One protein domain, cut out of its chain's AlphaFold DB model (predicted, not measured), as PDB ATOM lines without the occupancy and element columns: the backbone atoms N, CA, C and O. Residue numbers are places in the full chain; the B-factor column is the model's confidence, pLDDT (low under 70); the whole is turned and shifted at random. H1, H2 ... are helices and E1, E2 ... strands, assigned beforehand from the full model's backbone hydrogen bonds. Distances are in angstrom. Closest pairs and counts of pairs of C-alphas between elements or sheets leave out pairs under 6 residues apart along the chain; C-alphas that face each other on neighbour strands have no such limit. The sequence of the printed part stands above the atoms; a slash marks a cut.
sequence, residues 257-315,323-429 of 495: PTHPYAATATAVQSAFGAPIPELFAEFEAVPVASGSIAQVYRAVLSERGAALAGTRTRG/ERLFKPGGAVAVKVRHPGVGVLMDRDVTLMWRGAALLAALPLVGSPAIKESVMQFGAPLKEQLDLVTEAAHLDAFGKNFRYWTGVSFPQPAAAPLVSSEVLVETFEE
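Overview. This is residues 257 to 315 and 323 to 429 of the 495 residues of the protein "ABC1 domain-containing protein" of Chlorella variabilis (UniProt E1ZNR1). A small body built on a strongly twisted sheet of four strands, with H1 crossing one face and the short helices H2 and H3 grazing it, bears a long arm, the helical hairpin of H4 and H5, which makes the length; residues 361 to 366 at its tip stand free. H6 runs about perpendicular to H5, along the edge strand E4. The printed part has 166 residues, with six named helices and four named strands in the order H1 H2 E1 E2 H3 E3 H4 H5 H6 E4; the sheet, E1 E2 E3 E4, is antiparallel and the class is mixed, helices and strands. The whole is loose, with a radius of gyration of the C-alphas of 19.2 A, and only just elongated, spanning 64 by 41 by 23 A.

Along the chain. H1 is residues 261 to 272, 16.4 A long, with C-alpha 261 at (12.608, 29.905, -17.397). H2 is residues 276 to 279 and E1 residues 280 to 283. E2, residues 294 to 301, measures 20.1 A and bends by 58 degrees at residue 298. H3 is residues 303 to 308. E3, residues 331 to 337, measures 19.7 A. H4, residues 341 to 360, measures 28.2 A, and H5, residues 368 to 383, 24.4 A. H6, residues 387 to 400, measures 19.7 A. E4, residues 422 to 426, ends with C-alpha 426 at (17.016, 49.992, -14.380).

Arrangement. E1 and E2 form a hairpin, with N 281 and O 300 at 2.8 A. Between E2 and E3, N 297 and O 334 are 2.9 A apart; between E3 and E4, N 333 and O 425 are 2.8 A apart. H1 is on one face, making two layers, a helix over a sheet, at a height of 9.1 A; its closest C-alphas to E3 are those of Thr 264 and Val 336, 6.4 A. H2 touches H3, closest at the C-alphas of Leu 279 and Gly 305, 4.2 A. H6 is over E4, running along it at 1 degree on the local plane; the C-alphas of Leu 387 and Leu 423 are closest, 6.0 A. H4 and H5, not on the sheet, touch at a shallow tilt of 12 degrees, opposite ways, closest at the C-alphas of Ala 356 and Lys 371, 5.7 A. Every O i to N i+4 pair is within hydrogen-bond range in H1, H3, H4 and H6; in H5 8 of 12 are, and H2 is too short for one.

Size, cuts and confidence. The farthest C-alphas, of Glu 303 and Pro 363, are 64.4 A apart. Residues 316 to 322 are not printed; C-alphas 315 and 323 are 6.3 A apart across this cut. The link H6 to E4 is long. The mean pLDDT of the printed part is 82.7; residues 314 to 315, 323, 359 to 384 and 403 to 407 are under 70.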
ATOM      1  N   PRO A 257       4.320  35.425 -27.164       71.19
ATOM      2  CA  PRO A 257       4.760  34.066 -26.892       71.19
ATOM      3  C   PRO A 257       5.548  34.060 -25.587       71.19
ATOM      4  O   PRO A 257       6.339  34.962 -25.381       71.19
ATOM      5  N   THR A 258       5.397  33.041 -24.741       84.38
ATOM      6  CA  THR A 258       6.253  32.894 -23.556       84.38
ATOM      7  C   THR A 258       7.220  31.722 -23.693       84.38
ATOM      8  O   THR A 258       6.840  30.675 -24.216       84.38
ATOM      9  N   HIS A 259       8.453  31.858 -23.202       90.06
ATOM     10  CA  HIS A 259       9.446  30.785 -23.152       90.06
ATOM     11  C   HIS A 259       9.712  30.302 -21.710       90.06
ATOM     12  O   HIS A 259       9.598  31.092 -20.770       90.06
ATOM     13  N   PRO A 260      10.085  29.020 -21.510       94.19
ATOM     14  CA  PRO A 260      10.360  28.480 -20.179       94.19
ATOM     15  C   PRO A 260      11.574  29.136 -19.515       94.19
ATOM     16  O   PRO A 260      12.594  29.342 -20.168       94.19
ATOM     17  N   TYR A 261      11.521  29.321 -18.195       94.69
ATOM     18  CA  TYR A 261      12.608  29.905 -17.397       94.69
ATOM     19  C   TYR A 261      13.985  29.244 -17.613       94.69
ATOM     20  O   TYR A 261      15.020  29.904 -17.580       94.69
ATOM     21  N   ALA A 262      14.026  27.939 -17.899       95.44
ATOM     22  CA  ALA A 262      15.274  27.237 -18.205       95.44
ATOM     23  C   ALA A 262      15.993  27.801 -19.449       95.44
ATOM     24  O   ALA A 262      17.225  27.862 -19.479       95.44
ATOM     25  N   ALA A 263      15.241  28.253 -20.458       94.69
ATOM     26  CA  ALA A 263      15.816  28.916 -21.624       94.69
ATOM     27  C   ALA A 263      16.375  30.294 -21.244       94.69
ATOM     28  O   ALA A 263      17.463  30.648 -21.692       94.69
ATOM     29  N   THR A 264      15.700  31.016 -20.345       95.94
ATOM     30  CA  THR A 264      16.171  32.287 -19.779       95.94
ATOM     31  C   THR A 264      17.496  32.120 -19.043       95.94
ATOM     32  O   THR A 264      18.460  32.822 -19.336       95.94
ATOM     33  N   ALA A 265      17.578  31.147 -18.133       96.06
ATOM     34  CA  ALA A 265      18.798  30.850 -17.388       96.06
ATOM     35  C   ALA A 265      19.965  30.493 -18.321       96.06
ATOM     36  O   ALA A 265      21.085  30.963 -18.122       96.06
ATOM     37  N   THR A 266      19.682  29.720 -19.373       95.94
ATOM     38  CA  THR A 266      20.667  29.385 -20.410       95.94
ATOM     39  C   THR A 266      21.139  30.632 -21.155       95.94
ATOM     40  O   THR A 266      22.341  30.839 -21.285       95.94
ATOM     41  N   ALA A 267      20.215  31.491 -21.594       94.81
ATOM     42  CA  ALA A 267      20.537  32.716 -22.317       94.81
ATOM     43  C   ALA A 267      21.401  33.669 -21.477       94.81
ATOM     44  O   ALA A 267      22.420  34.147 -21.965       94.81
ATOM     45  N   VAL A 268      21.055  33.878 -20.200       95.81
ATOM     46  CA  VAL A 268      21.839  34.701 -19.262       95.81
ATOM     47  C   VAL A 268      23.246  34.127 -19.065       95.81
ATOM     48  O   VAL A 268      24.230  34.855 -19.191       95.81
ATOM     49  N   GLN A 269      23.355  32.818 -18.821       95.94
ATOM     50  CA  GLN A 269      24.644  32.143 -18.651       95.94
ATOM     51  C   GLN A 269      25.522  32.250 -19.902       95.94
ATOM     52  O   GLN A 269      26.724  32.494 -19.788       95.94
ATOM     53  N   SER A 270      24.947  32.055 -21.090       94.38
ATOM     54  CA  SER A 270      25.669  32.154 -22.360       94.38
ATOM     55  C   SER A 270      26.072  33.590 -22.694       94.38
ATOM     56  O   SER A 270      27.162  33.794 -23.217       94.38
ATOM     57  N   ALA A 271      25.226  34.572 -22.375       94.25
ATOM     58  CA  ALA A 271      25.475  35.982 -22.654       94.25
ATOM     59  C   ALA A 271      26.550  36.588 -21.742       94.25
ATOM     60  O   ALA A 271      27.437  37.295 -22.215       94.25
ATOM     61  N   PHE A 272      26.472  36.319 -20.437       94.50
ATOM     62  CA  PHE A 272      27.300  36.996 -19.433       94.50
ATOM     63  C   PHE A 272      28.406  36.112 -18.847       94.50
ATOM     64  O   PHE A 272      29.227  36.589 -18.066       94.50
ATOM     65  N   GLY A 273      28.441  34.823 -19.201       94.25
ATOM     66  CA  GLY A 273      29.436  33.870 -18.706       94.25
ATOM     67  C   GLY A 273      29.276  33.498 -17.228       94.25
ATOM     68  O   GLY A 273      30.148  32.827 -16.680       94.25
ATOM     69  N   ALA A 274      28.182  33.905 -16.579       94.19
ATOM     70  CA  ALA A 274      27.896  33.630 -15.173       94.19
ATOM     71  C   ALA A 274      26.410  33.279 -14.963       94.19
ATOM     72  O   ALA A 274      25.552  33.815 -15.674       94.19
ATOM     73  N   PRO A 275      26.090  32.400 -13.998       96.25
ATOM     74  CA  PRO A 275      24.722  31.964 -13.759       96.25
ATOM     75  C   PRO A 275      23.923  33.048 -13.031       96.25
ATOM     76  O   PRO A 275      24.481  33.887 -12.322       96.25
ATOM     77  N   ILE A 276      22.592  32.997 -13.159       96.75
ATOM     78  CA  ILE A 276      21.668  33.958 -12.529       96.75
ATOM     79  C   ILE A 276      21.980  34.200 -11.036       96.75
ATOM     80  O   ILE A 276      22.106  35.368 -10.680       96.75
ATOM     81  N   PRO A 277      22.190  33.178 -10.177       96.44
ATOM     82  CA  PRO A 277      22.446  33.394  -8.747       96.44
ATOM     83  C   PRO A 277      23.752  34.134  -8.429       96.44
ATOM     84  O   PRO A 277      23.900  34.686  -7.344       96.44
ATOM     85  N   GLU A 278      24.721  34.154  -9.351       95.81
ATOM     86  CA  GLU A 278      25.951  34.933  -9.170       95.81
ATOM     87  C   GLU A 278      25.752  36.406  -9.536       95.81
ATOM     88  O   GLU A 278      26.404  37.277  -8.961       95.81
ATOM     89  N   LEU A 279      24.864  36.701 -10.487       95.56
ATOM     90  CA  LEU A 279      24.613  38.052 -11.000       95.56
ATOM     91  C   LEU A 279      23.464  38.763 -10.272       95.56
ATOM     92  O   LEU A 279      23.466  39.988 -10.147       95.56
ATOM     93  N   PHE A 280      22.500  38.003  -9.762       97.56
ATOM     94  CA  PHE A 280      21.279  38.509  -9.155       97.56
ATOM     95  C   PHE A 280      21.046  37.818  -7.808       97.56
ATOM     96  O   PHE A 280      21.084  36.594  -7.718       97.56
ATOM     97  N   ALA A 281      20.816  38.613  -6.762       96.69
ATOM     98  CA  ALA A 281      20.452  38.125  -5.433       96.69
ATOM     99  C   ALA A 281      19.033  37.536  -5.425       96.69
ATOM    100  O   ALA A 281      18.781  36.523  -4.780       96.69
ATOM    101  N   GLU A 282      18.129  38.147  -6.191       96.94
ATOM    102  CA  GLU A 282      16.771  37.660  -6.427       96.94
ATOM    103  C   GLU A 282      16.472  37.748  -7.923       96.94
ATOM    104  O   GLU A 282      16.847  38.718  -8.583       96.94
ATOM    105  N   PHE A 283      15.791  36.745  -8.471       97.12
ATOM    106  CA  PHE A 283      15.348  36.742  -9.861       97.12
ATOM    107  C   PHE A 283      13.965  36.101  -9.922       97.12
ATOM    108  O   PHE A 283      13.803  34.927  -9.580       97.12
ATOM    109  N   GLU A 284      12.959  36.866 -10.332       95.25
ATOM    110  CA  GLU A 284      11.592  36.362 -10.426       95.25
ATOM    111  C   GLU A 284      11.490  35.373 -11.591       95.25
ATOM    112  O   GLU A 284      11.808  35.698 -12.729       95.25
ATOM    113  N   ALA A 285      11.066  34.135 -11.323       93.31
ATOM    114  CA  ALA A 285      10.979  33.106 -12.365       93.31
ATOM    115  C   ALA A 285       9.825  33.347 -13.356       93.31
ATOM    116  O   ALA A 285       9.837  32.824 -14.473       93.31
ATOM    117  N   VAL A 286       8.824  34.125 -12.940       92.88
ATOM    118  CA  VAL A 286       7.692  34.537 -13.771       92.88
ATOM    119  C   VAL A 286       8.034  35.891 -14.401       92.88
ATOM    120  O   VAL A 286       8.392  36.810 -13.665       92.88
ATOM    121  N   PRO A 287       7.957  36.040 -15.736       90.81
ATOM    122  CA  PRO A 287       8.225  37.320 -16.378       90.81
ATOM    123  C   PRO A 287       7.152  38.351 -16.004       90.81
ATOM    124  O   PRO A 287       5.964  38.035 -15.958       90.81
ATOM    125  N   VAL A 288       7.576  39.597 -15.788       87.25
ATOM    126  CA  VAL A 288       6.684  40.743 -15.534       87.25
ATOM    127  C   VAL A 288       5.924  41.117 -16.801       87.25
ATOM    128  O   VAL A 288       4.760  41.508 -16.748       87.25
ATOM    129  N   ALA A 289       6.586  40.980 -17.949       82.81
ATOM    130  CA  ALA A 289       6.001  41.222 -19.254       82.81
ATOM    131  C   ALA A 289       6.630  40.312 -20.309       82.81
ATOM    132  O   ALA A 289       7.752  39.826 -20.165       82.81
ATOM    133  N   SER A 290       5.905  40.111 -21.401       82.19
ATOM    134  CA  SER A 290       6.398  39.405 -22.574       82.19
ATOM    135  C   SER A 290       5.994  40.195 -23.809       82.19
ATOM    136  O   SER A 290       4.832  40.575 -23.948       82.19
ATOM    137  N   GLY A 291       6.964  40.464 -24.677       77.69
ATOM    138  CA  GLY A 291       6.782  41.048 -26.001       77.69
ATOM    139  C   GLY A 291       6.995  40.002 -27.094       77.69
ATOM    140  O   GLY A 291       7.256  38.836 -26.820       77.69
ATOM    141  N   SER A 292       6.896  40.395 -28.366       73.62
ATOM    142  CA  SER A 292       7.051  39.443 -29.477       73.62
ATOM    143  C   SER A 292       8.493  38.946 -29.678       73.62
ATOM    144  O   SER A 292       8.688  37.894 -30.284       73.62
ATOM    145  N   ILE A 293       9.499  39.678 -29.173       80.12
ATOM    146  CA  ILE A 293      10.932  39.352 -29.318       80.12
ATOM    147  C   ILE A 293      11.583  38.920 -28.006       80.12
ATOM    148  O   ILE A 293      12.437  38.034 -28.032       80.12
ATOM    149  N   ALA A 294      11.179  39.486 -26.873       87.25
ATOM    150  CA  ALA A 294      11.805  39.230 -25.584       87.25
ATOM    151  C   ALA A 294      10.782  39.174 -24.444       87.25
ATOM    152  O   ALA A 294       9.667  39.684 -24.549       87.25
ATOM    153  N   GLN A 295      11.198  38.572 -23.334       89.50
ATOM    154  CA  GLN A 295      10.504  38.622 -22.050       89.50
ATOM    155  C   GLN A 295      11.276  39.496 -21.081       89.50
ATOM    156  O   GLN A 295      12.503  39.517 -21.115       89.50
ATOM    157  N   VAL A 296      10.562  40.154 -20.180       91.69
ATOM    158  CA  VAL A 296      11.140  41.037 -19.174       91.69
ATOM    159  C   VAL A 296      10.933  40.427 -17.802       91.69
ATOM    160  O   VAL A 296       9.813  40.100 -17.412       91.69
ATOM    161  N   TYR A 297      12.022  40.301 -17.060       94.62
ATOM    162  CA  TYR A 297      12.042  39.791 -15.700       94.62
ATOM    163  C   TYR A 297      12.413  40.895 -14.726       94.62
ATOM    164  O   TYR A 297      13.245  41.748 -15.033       94.62
ATOM    165  N   ARG A 298      11.832  40.850 -13.529       95.06
ATOM    166  CA  ARG A 298      12.298  41.655 -12.406       95.06
ATOM    167  C   ARG A 298      13.355  40.867 -11.643       95.06
ATOM    168  O   ARG A 298      13.173  39.691 -11.330       95.06
ATOM    169  N   ALA A 299      14.473  41.521 -11.364       96.75
ATOM    170  CA  ALA A 299      15.574  40.942 -10.615       96.75
ATOM    171  C   ALA A 299      16.201  41.979  -9.681       96.75
ATOM    172  O   ALA A 299      15.994  43.184  -9.824       96.75
ATOM    173  N   VAL A 300      16.984  41.505  -8.723       96.88
ATOM    174  CA  VAL A 300      17.728  42.319  -7.765       96.88
ATOM    175  C   VAL A 300      19.205  41.995  -7.920       96.88
ATOM    176  O   VAL A 300      19.592  40.831  -7.875       96.88
ATOM    177  N   LEU A 301      20.049  43.008  -8.108       96.62
ATOM    178  CA  LEU A 301      21.480  42.807  -8.346       96.62
ATOM    179  C   LEU A 301      22.198  42.229  -7.122       96.62
ATOM    180  O   LEU A 301      22.042  42.723  -6.003       96.62
ATOM    181  N   SER A 302      23.052  41.230  -7.358       96.69
ATOM    182  CA  SER A 302      24.046  40.782  -6.376       96.69
ATOM    183  C   SER A 302      25.193  41.799  -6.267       96.69
ATOM    184  O   SER A 302      25.275  42.755  -7.045       96.69
ATOM    185  N   GLU A 303      26.132  41.588  -5.339       94.56
ATOM    186  CA  GLU A 303      27.356  42.401  -5.287       94.56
ATOM    187  C   GLU A 303      28.149  42.329  -6.596       94.56
ATOM    188  O   GLU A 303      28.561  43.355  -7.143       94.56
ATOM    189  N   ARG A 304      28.304  41.118  -7.144       93.94
ATOM    190  CA  ARG A 304      29.003  40.898  -8.413       93.94
ATOM    191  C   ARG A 304      28.245  41.518  -9.583       93.94
ATOM    192  O   ARG A 304      28.867  42.179 -10.410       93.94
ATOM    193  N   GLY A 305      26.923  41.355  -9.645       93.62
ATOM    194  CA  GLY A 305      26.095  41.980 -10.676       93.62
ATOM    195  C   GLY A 305      26.202  43.502 -10.651       93.62
ATOM    196  O   GLY A 305      26.433  44.121 -11.684       93.62
ATOM    197  N   ALA A 306      26.129  44.115  -9.468       92.56
ATOM    198  CA  ALA A 306      26.274  45.561  -9.323       92.56
ATOM    199  C   ALA A 306      27.671  46.066  -9.719       92.56
ATOM    200  O   ALA A 306      27.779  47.124 -10.336       92.56
ATOM    201  N   ALA A 307      28.733  45.310  -9.421       91.00
ATOM    202  CA  ALA A 307      30.086  45.648  -9.863       91.00
ATOM    203  C   ALA A 307      30.222  45.623 -11.398       91.00
ATOM    204  O   ALA A 307      30.884  46.488 -11.970       91.00
ATOM    205  N   LEU A 308      29.562  44.668 -12.062       91.00
ATOM    206  CA  LEU A 308      29.556  44.529 -13.523       91.00
ATOM    207  C   LEU A 308      28.629  45.532 -14.226       91.00
ATOM    208  O   LEU A 308      28.909  45.933 -15.351       91.00
ATOM    209  N   ALA A 309      27.553  45.971 -13.570       87.56
ATOM    210  CA  ALA A 309      26.585  46.920 -14.123       87.56
ATOM    211  C   ALA A 309      27.148  48.344 -14.316       87.56
ATOM    212  O   ALA A 309      26.553  49.168 -15.017       87.56
ATOM    213  N   GLY A 310      28.311  48.634 -13.725       81.31
ATOM    214  CA  GLY A 310      29.040  49.886 -13.889       81.31
ATOM    215  C   GLY A 310      28.658  50.977 -12.886       81.31
ATOM    216  O   GLY A 310      27.935  50.772 -11.916       81.31
ATOM    217  N   THR A 311      29.188  52.182 -13.102       74.94
ATOM    218  CA  THR A 311      29.162  53.290 -12.127       74.94
ATOM    219  C   THR A 311      28.159  54.392 -12.468       74.94
ATOM    220  O   THR A 311      28.293  55.524 -11.997       74.94
ATOM    221  N   ARG A 312      27.145  54.095 -13.293       76.19
ATOM    222  CA  ARG A 312      26.142  55.091 -13.696       76.19
ATOM    223  C   ARG A 312      25.416  55.658 -12.473       76.19
ATOM    224  O   ARG A 312      25.096  54.935 -11.530       76.19
ATOM    225  N   THR A 313      25.157  56.964 -12.495       70.19
ATOM    226  CA  THR A 313      24.526  57.688 -11.383       70.19
ATOM    227  C   THR A 313      23.363  58.554 -11.860       70.19
ATOM    228  O   THR A 313      23.387  59.059 -12.981       70.19
ATOM    229  N   ARG A 314      22.350  58.732 -11.004       68.62
ATOM    230  CA  ARG A 314      21.195  59.621 -11.199       68.62
ATOM    231  C   ARG A 314      21.238  60.725 -10.140       68.62
ATOM    232  O   ARG A 314      21.482  60.444  -8.971       68.62
ATOM    233  N   GLY A 315      21.005  61.971 -10.558       53.62
ATOM    234  CA  GLY A 315      20.838  63.122  -9.660       53.62
ATOM    235  C   GLY A 315      21.836  64.277  -9.851       53.62
ATOM    236  O   GLY A 315      23.043  64.065  -9.881       53.62
ATOM    237  N   GLU A 323      23.209  59.448  -6.821       69.50
ATOM    238  CA  GLU A 323      22.913  58.074  -6.418       69.50
ATOM    239  C   GLU A 323      23.365  57.105  -7.508       69.50
ATOM    240  O   GLU A 323      23.104  57.341  -8.688       69.50
ATOM    241  N   ARG A 324      24.046  56.009  -7.146       80.38
ATOM    242  CA  ARG A 324      24.354  54.944  -8.114       80.38
ATOM    243  C   ARG A 324      23.058  54.273  -8.546       80.38
ATOM    244  O   ARG A 324      22.299  53.807  -7.701       80.38
ATOM    245  N   LEU A 325      22.855  54.208  -9.858       84.38
ATOM    246  CA  LEU A 325      21.707  53.539 -10.466       84.38
ATOM    247  C   LEU A 325      21.756  52.032 -10.220       84.38
ATOM    248  O   LEU A 325      20.753  51.428  -9.860       84.38
ATOM    249  N   PHE A 326      22.946  51.452 -10.352       90.88
ATOM    250  CA  PHE A 326      23.185  50.040 -10.105       90.88
ATOM    251  C   PHE A 326      23.970  49.885  -8.807       90.88
ATOM    252  O   PHE A 326      25.144  50.244  -8.712       90.88
ATOM    253  N   LYS A 327      23.287  49.394  -7.777       91.12
ATOM    254  CA  LYS A 327      23.851  49.109  -6.456       91.12
ATOM    255  C   LYS A 327      23.485  47.681  -6.048       91.12
ATOM    256  O   LYS A 327      22.454  47.190  -6.514       91.12
ATOM    257  N   PRO A 328      24.281  47.020  -5.190       93.38
ATOM    258  CA  PRO A 328      23.887  45.739  -4.613       93.38
ATOM    259  C   PRO A 328      22.519  45.872  -3.931       93.38
ATOM    260  O   PRO A 328      22.265  46.873  -3.255       93.38
ATOM    261  N   GLY A 329      21.616  44.920  -4.163       92.81
ATOM    262  CA  GLY A 329      20.232  45.002  -3.686       92.81
ATOM    263  C   GLY A 329      19.324  45.943  -4.496       92.81
ATOM    264  O   GLY A 329      18.161  46.121  -4.147       92.81
ATOM    265  N   GLY A 330      19.823  46.570  -5.568       91.62
ATOM    266  CA  GLY A 330      19.027  47.410  -6.466       91.62
ATOM    267  C   GLY A 330      18.195  46.585  -7.451       91.62
ATOM    268  O   GLY A 330      18.698  45.616  -8.021       91.62
ATOM    269  N   ALA A 331      16.940  46.988  -7.666       94.38
ATOM    270  CA  ALA A 331      16.039  46.351  -8.624       94.38
ATOM    271  C   ALA A 331      16.389  46.720 -10.076       94.38
ATOM    272  O   ALA A 331      16.648  47.883 -10.398       94.38
ATOM    273  N   VAL A 332      16.356  45.724 -10.955       95.38
ATOM    274  CA  VAL A 332      16.640  45.833 -12.388       95.38
ATOM    275  C   VAL A 332      15.610  45.061 -13.207       95.38
ATOM    276  O   VAL A 332      15.015  44.089 -12.734       95.38
ATOM    277  N   ALA A 333      15.401  45.512 -14.438       95.00
ATOM    278  CA  ALA A 333      14.703  44.758 -15.464       95.00
ATOM    279  C   ALA A 333      15.734  43.959 -16.269       95.00
ATOM    280  O   ALA A 333      16.760  44.496 -16.689       95.00
ATOM    281  N   VAL A 334      15.466  42.673 -16.480       96.06
ATOM    282  CA  VAL A 334      16.289  41.787 -17.307       96.06
ATOM    283  C   VAL A 334      15.454  41.346 -18.497       96.06
ATOM    284  O   VAL A 334      14.553  40.515 -18.367       96.06
ATOM    285  N   LYS A 335      15.748  41.919 -19.658       94.25
ATOM    286  CA  LYS A 335      15.137  41.560 -20.935       94.25
ATOM    287  C   LYS A 335      15.888  40.390 -21.540       94.25
ATOM    288  O   LYS A 335      17.105  40.452 -21.684       94.25
ATOM    289  N   VAL A 336      15.169  39.335 -21.898       94.56
ATOM    290  CA  VAL A 336      15.730  38.106 -22.458       94.56
ATOM    291  C   VAL A 336      14.993  37.735 -23.729       94.56
ATOM    292  O   VAL A 336      13.786  37.488 -23.717       94.56
ATOM    293  N   ARG A 337      15.736  37.670 -24.829       91.69
ATOM    294  CA  ARG A 337      15.224  37.332 -26.153       91.69
ATOM    295  C   ARG A 337      14.645  35.914 -26.187       91.69
ATOM    296  O   ARG A 337      15.173  34.993 -25.564       91.69
ATOM    297  N   HIS A 338      13.554  35.715 -26.926       89.88
ATOM    298  CA  HIS A 338      12.969  34.388 -27.119       89.88
ATOM    299  C   HIS A 338      13.943  33.456 -27.855       89.88
ATOM    300  O   HIS A 338      14.558  33.855 -28.849       89.88
ATOM    301  N   PRO A 339      14.060  32.186 -27.428       89.31
ATOM    302  CA  PRO A 339      14.961  31.238 -28.065       89.31
ATOM    303  C   PRO A 339      14.556  31.005 -29.524       89.31
ATOM    304  O   PRO A 339      13.402  30.704 -29.825       89.31
ATOM    305  N   GLY A 340      15.517  31.147 -30.440       85.19
ATOM    306  CA  GLY A 340      15.308  30.912 -31.872       85.19
ATOM    307  C   GLY A 340      14.514  31.996 -32.610       85.19
ATOM    308  O   GLY A 340      14.318  31.860 -33.818       85.19
ATOM    309  N   VAL A 341      14.095  33.081 -31.943       83.75
ATOM    310  CA  VAL A 341      13.307  34.147 -32.588       83.75
ATOM    311  C   VAL A 341      14.083  34.853 -33.697       83.75
ATOM    312  O   VAL A 341      13.511  35.137 -34.742       83.75
ATOM    313  N   GLY A 342      15.395  35.051 -33.518       82.56
ATOM    314  CA  GLY A 342      16.257  35.632 -34.548       82.56
ATOM    315  C   GLY A 342      16.282  34.785 -35.819       82.56
ATOM    316  O   GLY A 342      16.023  35.297 -36.902       82.56
ATOM    317  N   VAL A 343      16.471  33.467 -35.677       85.00
ATOM    318  CA  VAL A 343      16.466  32.522 -36.807       85.00
ATOM    319  C   VAL A 343      15.107  32.515 -37.509       85.00
ATOM    320  O   VAL A 343      15.041  32.549 -38.734       85.00
ATOM    321  N   LEU A 344      14.007  32.497 -36.751       84.25
ATOM    322  CA  LEU A 344      12.661  32.545 -37.323       84.25
ATOM    323  C   LEU A 344      12.427  33.842 -38.109       84.25
ATOM    324  O   LEU A 344      11.950  33.795 -39.240       84.25
ATOM    325  N   MET A 345      12.793  34.985 -37.530       81.69
ATOM    326  CA  MET A 345      12.618  36.291 -38.159       81.69
ATOM    327  C   MET A 345      13.513  36.459 -39.390       81.69
ATOM    328  O   MET A 345      13.050  36.996 -40.391       81.69
ATOM    329  N   ASP A 346      14.746  35.949 -39.382       83.00
ATOM    330  CA  ASP A 346      15.608  35.944 -40.570       83.00
ATOM    331  C   ASP A 346      15.014  35.107 -41.713       83.00
ATOM    332  O   ASP A 346      15.046  35.530 -42.876       83.00
ATOM    333  N   ARG A 347      14.420  33.948 -41.400       87.19
ATOM    334  CA  ARG A 347      13.702  33.118 -42.383       87.19
ATOM    335  C   ARG A 347      12.469  33.833 -42.927       87.19
ATOM    336  O   ARG A 347      12.267  33.847 -44.139       87.19
ATOM    337  N   ASP A 348      11.681  34.466 -42.060       87.69
ATOM    338  CA  ASP A 348      10.489  35.224 -42.455       87.69
ATOM    339  C   ASP A 348      10.855  36.416 -43.348       87.69
ATOM    340  O   ASP A 348      10.255  36.590 -44.408       87.69
ATOM    341  N   VAL A 349      11.893  37.180 -42.994       82.31
ATOM    342  CA  VAL A 349      12.424  38.257 -43.841       82.31
ATOM    343  C   VAL A 349      12.881  37.683 -45.183       82.31
ATOM    344  O   VAL A 349      12.480  38.183 -46.229       82.31
ATOM    345  N   THR A 350      13.643  36.588 -45.195       85.12
ATOM    346  CA  THR A 350      14.079  35.942 -46.446       85.12
ATOM    347  C   THR A 350      12.893  35.570 -47.343       85.12
ATOM    348  O   THR A 350      12.927  35.820 -48.550       85.12
ATOM    349  N   LEU A 351      11.818  35.029 -46.767       86.88
ATOM    350  CA  LEU A 351      10.588  34.704 -47.490       86.88
ATOM    351  C   LEU A 351       9.867  35.954 -48.007       86.88
ATOM    352  O   LEU A 351       9.454  35.964 -49.165       86.88
ATOM    353  N   MET A 352       9.764  37.016 -47.204       82.94
ATOM    354  CA  MET A 352       9.177  38.294 -47.626       82.94
ATOM    355  C   MET A 352       9.929  38.885 -48.825       82.94
ATOM    356  O   MET A 352       9.306  39.313 -49.795       82.94
ATOM    357  N   TRP A 353      11.262  38.842 -48.810       80.12
ATOM    358  CA  TRP A 353      12.099  39.316 -49.916       80.12
ATOM    359  C   TRP A 353      11.940  38.467 -51.183       80.12
ATOM    360  O   TRP A 353      11.759  39.021 -52.271       80.12
ATOM    361  N   ARG A 354      11.960  37.130 -51.059       84.19
ATOM    362  CA  ARG A 354      11.719  36.209 -52.188       84.19
ATOM    363  C   ARG A 354      10.317  36.423 -52.782       84.19
ATOM    364  O   ARG A 354      10.173  36.498 -54.000       84.19
ATOM    365  N   GLY A 355       9.301  36.590 -51.933       79.56
ATOM    366  CA  GLY A 355       7.925  36.881 -52.340       79.56
ATOM    367  C   GLY A 355       7.782  38.231 -53.047       79.56
ATOM    368  O   GLY A 355       7.178  38.301 -54.114       79.56
ATOM    369  N   ALA A 356       8.398  39.290 -52.516       74.00
ATOM    370  CA  ALA A 356       8.404  40.610 -53.144       74.00
ATOM    371  C   ALA A 356       9.088  40.595 -54.522       74.00
ATOM    372  O   ALA A 356       8.606  41.234 -55.457       74.00
ATOM    373  N   ALA A 357      10.183  39.842 -54.675       74.06
ATOM    374  CA  ALA A 357      10.850  39.663 -55.963       74.06
ATOM    375  C   ALA A 357       9.962  38.928 -56.984       74.06
ATOM    376  O   ALA A 357       9.905  39.337 -58.144       74.06
ATOM    377  N   LEU A 358       9.234  37.892 -56.551       75.38
ATOM    378  CA  LEU A 358       8.282  37.166 -57.396       75.38
ATOM    379  C   LEU A 358       7.115  38.061 -57.835       75.38
ATOM    380  O   LEU A 358       6.784  38.098 -59.017       75.38
ATOM    381  N   LEU A 359       6.523  38.817 -56.904       69.94
ATOM    382  CA  LEU A 359       5.431  39.752 -57.199       69.94
ATOM    383  C   LEU A 359       5.870  40.860 -58.161       69.94
ATOM    384  O   LEU A 359       5.124  41.205 -59.072       69.94
ATOM    385  N   ALA A 360       7.093  41.376 -58.011       66.31
ATOM    386  CA  ALA A 360       7.647  42.385 -58.913       66.31
ATOM    387  C   ALA A 360       7.858  41.870 -60.350       66.31
ATOM    388  O   ALA A 360       7.907  42.672 -61.279       66.31
ATOM    389  N   ALA A 361       7.981  40.553 -60.545       69.75
ATOM    390  CA  ALA A 361       8.069  39.943 -61.868       69.75
ATOM    391  C   ALA A 361       6.693  39.752 -62.538       69.75
ATOM    392  O   ALA A 361       6.636  39.469 -63.737       69.75
ATOM    393  N   LEU A 362       5.583  39.900 -61.796       68.00
ATOM    394  CA  LEU A 362       4.230  39.754 -62.329       68.00
ATOM    395  C   LEU A 362       3.728  41.083 -62.927       68.00
ATOM    396  O   LEU A 362       3.556  42.062 -62.197       68.00
ATOM    397  N   PRO A 363       3.391  41.127 -64.232       58.34
ATOM    398  CA  PRO A 363       2.972  42.357 -64.910       58.34
ATOM    399  C   PRO A 363       1.607  42.907 -64.452       58.34
ATOM    400  O   PRO A 363       1.265  44.028 -64.811       58.34
ATOM    401  N   LEU A 364       0.833  42.155 -63.656       54.22
ATOM    402  CA  LEU A 364      -0.490  42.560 -63.151       54.22
ATOM    403  C   LEU A 364      -0.466  43.286 -61.789       54.22
ATOM    404  O   LEU A 364      -1.449  43.930 -61.443       54.22
ATOM    405  N   VAL A 365       0.613  43.162 -61.002       54.28
ATOM    406  CA  VAL A 365       0.682  43.627 -59.592       54.28
ATOM    407  C   VAL A 365       1.816  44.645 -59.377       54.28
ATOM    408  O   VAL A 365       2.039  45.119 -58.266       54.28
ATOM    409  N   GLY A 366       2.536  45.007 -60.443       47.47
ATOM    410  CA  GLY A 366       3.748  45.831 -60.433       47.47
ATOM    411  C   GLY A 366       3.547  47.307 -60.073       47.47
ATOM    412  O   GLY A 366       3.916  48.179 -60.853       47.47
ATOM    413  N   SER A 367       3.017  47.604 -58.885       54.00
ATOM    414  CA  SER A 367       3.207  48.911 -58.261       54.00
ATOM    415  C   SER A 367       4.545  48.906 -57.502       54.00
ATOM    416  O   SER A 367       4.702  48.122 -56.560       54.00
ATOM    417  N   PRO A 368       5.524  49.758 -57.864       57.03
ATOM    418  CA  PRO A 368       6.808  49.856 -57.159       57.03
ATOM    419  C   PRO A 368       6.656  50.160 -55.657       57.03
ATOM    420  O   PRO A 368       7.527  49.786 -54.871       57.03
ATOM    421  N   ALA A 369       5.513  50.722 -55.245       59.19
ATOM    422  CA  ALA A 369       5.194  51.055 -53.859       59.19
ATOM    423  C   ALA A 369       5.165  49.837 -52.913       59.19
ATOM    424  O   ALA A 369       5.598  49.943 -51.767       59.19
ATOM    425  N   ILE A 370       4.704  48.663 -53.370       57.47
ATOM    426  CA  ILE A 370       4.593  47.467 -52.508       57.47
ATOM    427  C   ILE A 370       5.978  46.879 -52.227       57.47
ATOM    428  O   ILE A 370       6.297  46.532 -51.090       57.47
ATOM    429  N   LYS A 371       6.833  46.808 -53.256       60.06
ATOM    430  CA  LYS A 371       8.214  46.341 -53.107       60.06
ATOM    431  C   LYS A 371       8.989  47.257 -52.164       60.06
ATOM    432  O   LYS A 371       9.643  46.767 -51.253       60.06
ATOM    433  N   GLU A 372       8.892  48.569 -52.357       64.69
ATOM    434  CA  GLU A 372       9.575  49.550 -51.512       64.69
ATOM    435  C   GLU A 372       9.086  49.505 -50.056       64.69
ATOM    436  O   GLU A 372       9.903  49.535 -49.140       64.69
ATOM    437  N   SER A 373       7.787  49.286 -49.835       64.19
ATOM    438  CA  SER A 373       7.211  49.112 -48.493       64.19
ATOM    439  C   SER A 373       7.785  47.897 -47.748       64.19
ATOM    440  O   SER A 373       8.154  48.002 -46.579       64.19
ATOM    441  N   VAL A 374       7.931  46.745 -48.418       61.59
ATOM    442  CA  VAL A 374       8.535  45.537 -47.812       61.59
ATOM    443  C   VAL A 374      10.025  45.747 -47.504       61.59
ATOM    444  O   VAL A 374      10.521  45.284 -46.476       61.59
ATOM    445  N   MET A 375      10.738  46.488 -48.358       62.19
ATOM    446  CA  MET A 375      12.154  46.831 -48.159       62.19
ATOM    447  C   MET A 375      12.350  47.775 -46.966       62.19
ATOM    448  O   MET A 375      13.266  47.575 -46.171       62.19
ATOM    449  N   GLN A 376      11.472  48.774 -46.824       63.94
ATOM    450  CA  GLN A 376      11.475  49.712 -45.697       63.94
ATOM    451  C   GLN A 376      11.164  49.017 -44.364       63.94
ATOM    452  O   GLN A 376      11.664  49.438 -43.325       63.94
ATOM    453  N   PHE A 377      10.401  47.921 -44.386       64.56
ATOM    454  CA  PHE A 377      10.066  47.145 -43.195       64.56
ATOM    455  C   PHE A 377      11.197  46.216 -42.703       64.56
ATOM    456  O   PHE A 377      11.364  46.018 -41.498       64.56
ATOM    457  N   GLY A 378      11.993  45.637 -43.608       59.53
ATOM    458  CA  GLY A 378      12.963  44.591 -43.255       59.53
ATOM    459  C   GLY A 378      14.156  45.058 -42.407       59.53
ATOM    460  O   GLY A 378      14.637  44.297 -41.566       59.53
ATOM    461  N   ALA A 379      14.637  46.289 -42.607       60.47
ATOM    462  CA  ALA A 379      15.795  46.818 -41.876       60.47
ATOM    463  C   ALA A 379      15.488  47.124 -40.390       60.47
ATOM    464  O   ALA A 379      16.208  46.597 -39.538       60.47
ATOM    465  N   PRO A 380      14.391  47.834 -40.045       60.84
ATOM    466  CA  PRO A 380      13.997  48.048 -38.646       60.84
ATOM    467  C   PRO A 380      13.753  46.748 -37.871       60.84
ATOM    468  O   PRO A 380      13.988  46.671 -36.666       60.84
ATOM    469  N   LEU A 381      13.294  45.697 -38.557       63.84
ATOM    470  CA  LEU A 381      12.983  44.421 -37.923       63.84
ATOM    471  C   LEU A 381      14.226  43.696 -37.393       63.84
ATOM    472  O   LEU A 381      14.179  43.086 -36.324       63.84
ATOM    473  N   LYS A 382      15.332  43.767 -38.144       64.00
ATOM    474  CA  LYS A 382      16.620  43.181 -37.749       64.00
ATOM    475  C   LYS A 382      17.296  43.978 -36.645       64.00
ATOM    476  O   LYS A 382      17.912  43.392 -35.764       64.00
ATOM    477  N   GLU A 383      17.137  45.294 -36.661       64.44
ATOM    478  CA  GLU A 383      17.680  46.179 -35.633       64.44
ATOM    479  C   GLU A 383      17.056  45.912 -34.255       64.44
ATOM    480  O   GLU A 383      17.744  45.926 -33.239       64.44
ATOM    481  N   GLN A 384      15.770  45.555 -34.223       64.44
ATOM    482  CA  GLN A 384      15.047  45.214 -32.994       64.44
ATOM    483  C   GLN A 384      15.324  43.796 -32.458       64.44
ATOM    484  O   GLN A 384      14.786  43.431 -31.415       64.44
ATOM    485  N   LEU A 385      16.105  42.969 -33.162       72.06
ATOM    486  CA  LEU A 385      16.536  41.649 -32.674       72.06
ATOM    487  C   LEU A 385      17.813  41.711 -31.835       72.06
ATOM    488  O   LEU A 385      18.130  40.726 -31.163       72.06
ATOM    489  N   ASP A 386      18.549  42.819 -31.917       84.75
ATOM    490  CA  ASP A 386      19.791  43.032 -31.190       84.75
ATOM    491  C   ASP A 386      19.553  43.972 -30.006       84.75
ATOM    492  O   ASP A 386      19.430  45.191 -30.159       84.75
ATOM    493  N   LEU A 387      19.519  43.396 -28.802       88.06
ATOM    494  CA  LEU A 387      19.304  44.171 -27.581       88.06
ATOM    495  C   LEU A 387      20.483  45.111 -27.254       88.06
ATOM    496  O   LEU A 387      20.314  46.039 -26.462       88.06
ATOM    497  N   VAL A 388      21.657  44.946 -27.882       89.75
ATOM    498  CA  VAL A 388      22.750  45.930 -27.784       89.75
ATOM    499  C   VAL A 388      22.350  47.233 -28.467       89.75
ATOM    500  O   VAL A 388      22.568  48.318 -27.922       89.75
ATOM    501  N   THR A 389      21.734  47.134 -29.644       83.31
ATOM    502  CA  THR A 389      21.228  48.298 -30.374       83.31
ATOM    503  C   THR A 389      20.091  48.963 -29.606       83.31
ATOM    504  O   THR A 389      20.064  50.186 -29.486       83.31
ATOM    505  N   GLU A 390      19.203  48.171 -28.996       83.50
ATOM    506  CA  GLU A 390      18.163  48.698 -28.105       83.50
ATOM    507  C   GLU A 390      18.759  49.491 -26.931       83.50
ATOM    508  O   GLU A 390      18.338  50.620 -26.672       83.50
ATOM    509  N   ALA A 391      19.796  48.967 -26.271       86.81
ATOM    510  CA  ALA A 391      20.499  49.680 -25.207       86.81
ATOM    511  C   ALA A 391      21.119  51.002 -25.699       86.81
ATOM    512  O   ALA A 391      21.013  52.034 -25.031       86.81
ATOM    513  N   ALA A 392      21.730  51.004 -26.888       83.50
ATOM    514  CA  ALA A 392      22.293  52.213 -27.489       83.50
ATOM    515  C   ALA A 392      21.211  53.265 -27.790       83.50
ATOM    516  O   ALA A 392      21.421  54.460 -27.552       83.50
ATOM    517  N   HIS A 393      20.037  52.832 -28.255       80.31
ATOM    518  CA  HIS A 393      18.885  53.706 -28.446       80.31
ATOM    519  C   HIS A 393      18.379  54.273 -27.123       80.31
ATOM    520  O   HIS A 393      18.203  55.486 -27.032       80.31
ATOM    521  N   LEU A 394      18.217  53.456 -26.080       81.69
ATOM    522  CA  LEU A 394      17.811  53.929 -24.751       81.69
ATOM    523  C   LEU A 394      18.775  54.983 -24.195       81.69
ATOM    524  O   LEU A 394      18.339  56.014 -23.677       81.69
ATOM    525  N   ASP A 395      20.079  54.786 -24.379       81.88
ATOM    526  CA  ASP A 395      21.095  55.774 -24.010       81.88
ATOM    527  C   ASP A 395      20.960  57.084 -24.793       81.88
ATOM    528  O   ASP A 395      21.119  58.172 -24.230       81.88
ATOM    529  N   ALA A 396      20.690  57.005 -26.098       78.00
ATOM    530  CA  ALA A 396      20.465  58.179 -26.932       78.00
ATOM    531  C   ALA A 396      19.182  58.921 -26.518       78.00
ATOM    532  O   ALA A 396      19.210  60.141 -26.340       78.00
ATOM    533  N   PHE A 397      18.089  58.192 -26.278       76.00
ATOM    534  CA  PHE A 397      16.830  58.738 -25.775       76.00
ATOM    535  C   PHE A 397      17.030  59.438 -24.427       76.00
ATOM    536  O   PHE A 397      16.698  60.616 -24.294       76.00
ATOM    537  N   GLY A 398      17.675  58.786 -23.458       74.81
ATOM    538  CA  GLY A 398      17.960  59.389 -22.155       74.81
ATOM    539  C   GLY A 398      18.754  60.697 -22.254       74.81
ATOM    540  O   GLY A 398      18.467  61.658 -21.540       74.81
ATOM    541  N   LYS A 399      19.715  60.786 -23.185       76.44
ATOM    542  CA  LYS A 399      20.483  62.019 -23.437       76.44
ATOM    543  C   LYS A 399      19.636  63.120 -24.072       76.44
ATOM    544  O   LYS A 399      19.760  64.275 -23.664       76.44
ATOM    545  N   ASN A 400      18.788  62.777 -25.040       74.56
ATOM    546  CA  ASN A 400      17.940  63.735 -25.751       74.56
ATOM    547  C   ASN A 400      16.882  64.353 -24.827       74.56
ATOM    548  O   ASN A 400      16.629  65.555 -24.890       74.56
ATOM    549  N   PHE A 401      16.335  63.558 -23.906       72.06
ATOM    550  CA  PHE A 401      15.293  63.980 -22.970       72.06
ATOM    551  C   PHE A 401      15.825  64.379 -21.584       72.06
ATOM    552  O   PHE A 401      15.049  64.592 -20.660       72.06
ATOM    553  N   ARG A 402      17.141  64.568 -21.417       70.75
ATOM    554  CA  ARG A 402      17.775  64.884 -20.116       70.75
ATOM    555  C   ARG A 402      17.238  66.129 -19.395       70.75
ATOM    556  O   ARG A 402      17.458  66.277 -18.198       70.75
ATOM    557  N   TYR A 403      16.602  67.045 -20.127       68.62
ATOM    558  CA  TYR A 403      16.032  68.286 -19.589       68.62
ATOM    559  C   TYR A 403      14.538  68.179 -19.258       68.62
ATOM    560  O   TYR A 403      13.964  69.121 -18.718       68.62
ATOM    561  N   TRP A 404      13.914  67.045 -19.573       67.88
ATOM    562  CA  TRP A 404      12.496  66.802 -19.358       67.88
ATOM    563  C   TRP A 404      12.308  66.156 -17.988       67.88
ATOM    564  O   TRP A 404      12.719  65.025 -17.759       67.88
ATOM    565  N   THR A 405      11.702  66.881 -17.050       63.47
ATOM    566  CA  THR A 405      11.501  66.403 -15.670       63.47
ATOM    567  C   THR A 405      10.286  65.491 -15.521       63.47
ATOM    568  O   THR A 405      10.205  64.745 -14.550       63.47
ATOM    569  N   GLY A 406       9.361  65.536 -16.483       66.62
ATOM    570  CA  GLY A 406       8.149  64.721 -16.510       66.62
ATOM    571  C   GLY A 406       8.304  63.372 -17.210       66.62
ATOM    572  O   GLY A 406       7.311  62.666 -17.308       66.62
ATOM    573  N   VAL A 407       9.492  63.006 -17.711       66.06
ATOM    574  CA  VAL A 407       9.712  61.737 -18.426       66.06
ATOM    575  C   VAL A 407      10.996  61.065 -17.940       66.06
ATOM    576  O   VAL A 407      12.068  61.662 -17.988       66.06
ATOM    577  N   SER A 408      10.911  59.812 -17.493       71.31
ATOM    578  CA  SER A 408      12.082  58.963 -17.232       71.31
ATOM    579  C   SER A 408      12.152  57.798 -18.208       71.31
ATOM    580  O   SER A 408      11.118  57.283 -18.613       71.31
ATOM    581  N   PHE A 409      13.367  57.371 -18.548       78.38
ATOM    582  CA  PHE A 409      13.627  56.226 -19.423       78.38
ATOM    583  C   PHE A 409      14.513  55.221 -18.684       78.38
ATOM    584  O   PHE A 409      15.394  55.669 -17.929       78.38
ATOM    585  N   PRO A 410      14.358  53.907 -18.925       84.56
ATOM    586  CA  PRO A 410      15.213  52.905 -18.323       84.56
ATOM    587  C   PRO A 410      16.646  53.161 -18.774       84.56
ATOM    588  O   PRO A 410      16.909  53.490 -19.932       84.56
ATOM    589  N   GLN A 411      17.578  53.068 -17.837       88.56
ATOM    590  CA  GLN A 411      18.993  53.225 -18.122       88.56
ATOM    591  C   GLN A 411      19.598  51.832 -18.282       88.56
ATOM    592  O   GLN A 411      19.528  51.055 -17.326       88.56
ATOM    593  N   PRO A 412      20.207  51.498 -19.430       91.69
ATOM    594  CA  PRO A 412      20.882  50.219 -19.592       91.69
ATOM    595  C   PRO A 412      22.124  50.149 -18.694       91.69
ATOM    596  O   PRO A 412      22.746  51.172 -18.367       91.69
ATOM    597  N   ALA A 413      22.471  48.939 -18.269       91.75
ATOM    598  CA  ALA A 413      23.710  48.651 -17.563       91.75
ATOM    599  C   ALA A 413      24.927  48.804 -18.493       91.75
ATOM    600  O   ALA A 413      24.807  48.879 -19.716       91.75
ATOM    601  N   ALA A 414      26.125  48.878 -17.917       89.25
ATOM    602  CA  ALA A 414      27.356  48.795 -18.696       89.25
ATOM    603  C   ALA A 414      27.640  47.349 -19.147       89.25
ATOM    604  O   ALA A 414      27.146  46.383 -18.560       89.25
ATOM    605  N   ALA A 415      28.495  47.199 -20.164       86.31
ATOM    606  CA  ALA A 415      29.083  45.903 -20.488       86.31
ATOM    607  C   ALA A 415      29.832  45.348 -19.253       86.31
ATOM    608  O   ALA A 415      30.542  46.113 -18.595       86.31
ATOM    609  N   PRO A 416      29.709  44.045 -18.936       90.69
ATOM    610  CA  PRO A 416      29.187  42.976 -19.791       90.69
ATOM    611  C   PRO A 416      27.680  42.684 -19.670       90.69
ATOM    612  O   PRO A 416      27.217  41.781 -20.351       90.69
ATOM    613  N   LEU A 417      26.895  43.407 -18.859       93.44
ATOM    614  CA  LEU A 417      25.464  43.106 -18.625       93.44
ATOM    615  C   LEU A 417      24.517  43.561 -19.759       93.44
ATOM    616  O   LEU A 417      23.322  43.783 -19.553       93.44
ATOM    617  N   VAL A 418      25.057  43.685 -20.970       94.38
ATOM    618  CA  VAL A 418      24.343  43.995 -22.210       94.38
ATOM    619  C   VAL A 418      24.931  43.116 -23.309       94.38
ATOM    620  O   VAL A 418      26.142  43.108 -23.524       94.38
ATOM    621  N   SER A 419      24.074  42.367 -23.993       94.25
ATOM    622  CA  SER A 419      24.409  41.452 -25.089       94.25
ATOM    623  C   SER A 419      23.275  41.436 -26.117       94.25
ATOM    624  O   SER A 419      22.219  42.012 -25.868       94.25
ATOM    625  N   SER A 420      23.449  40.738 -27.242       90.62
ATOM    626  CA  SER A 420      22.390  40.614 -28.257       90.62
ATOM    627  C   SER A 420      21.164  39.828 -27.774       90.62
ATOM    628  O   SER A 420      20.073  40.012 -28.307       90.62
ATOM    629  N   GLU A 421      21.335  38.952 -26.774       91.44
ATOM    630  CA  GLU A 421      20.275  38.075 -26.249       91.44
ATOM    631  C   GLU A 421      19.668  38.573 -24.940       91.44
ATOM    632  O   GLU A 421      18.517  38.257 -24.635       91.44
ATOM    633  N   VAL A 422      20.457  39.292 -24.139       95.38
ATOM    634  CA  VAL A 422      20.084  39.723 -22.790       95.38
ATOM    635  C   VAL A 422      20.518  41.162 -22.542       95.38
ATOM    636  O   VAL A 422      21.694  41.493 -22.714       95.38
ATOM    637  N   LEU A 423      19.581  41.979 -22.064       94.56
ATOM    638  CA  LEU A 423      19.777  43.376 -21.685       94.56
ATOM    639  C   LEU A 423      19.330  43.590 -20.236       94.56
ATOM    640  O   LEU A 423      18.181  43.325 -19.887       94.56
ATOM    641  N   VAL A 424      20.244  44.078 -19.396       95.94
ATOM    642  CA  VAL A 424      19.939  44.530 -18.033       95.94
ATOM    643  C   VAL A 424      19.795  46.048 -18.022       95.94
ATOM    644  O   VAL A 424      20.688  46.768 -18.470       95.94
ATOM    645  N   GLU A 425      18.697  46.549 -17.468       93.75
ATOM    646  CA  GLU A 425      18.408  47.979 -17.343       93.75
ATOM    647  C   GLU A 425      17.760  48.298 -15.987       93.75
ATOM    648  O   GLU A 425      17.359  47.409 -15.234       93.75
ATOM    649  N   THR A 426      17.688  49.576 -15.621       90.94
ATOM    650  CA  THR A 426      17.016  49.992 -14.380       90.94
ATOM    651  C   THR A 426      15.535  49.634 -14.419       90.94
ATOM    652  O   THR A 426      14.860  49.913 -15.407       90.94
ATOM    653  N   PHE A 427      15.013  49.082 -13.325       89.56
ATOM    654  CA  PHE A 427      13.588  48.787 -13.230       89.56
ATOM    655  C   PHE A 427      12.785  50.075 -13.018       89.56
ATOM    656  O   PHE A 427      13.018  50.800 -12.050       89.56
ATOM    657  N   GLU A 428      11.832  50.354 -13.906       83.06
ATOM    658  CA  GLU A 428      10.931  51.498 -13.782       83.06
ATOM    659  C   GLU A 428       9.504  51.016 -13.476       83.06
ATOM    660  O   GLU A 428       8.791  50.510 -14.333       83.06
ATOM    661  N   GLU A 429       9.068  51.198 -12.228       77.56
ATOM    662  CA  GLU A 429       7.688  50.949 -11.798       77.56
ATOM    663  C   GLU A 429       6.701  51.933 -12.443       77.56
ATOM    664  O   GLU A 429       6.925  53.147 -12.415       77.56
TER     665      GLU A 429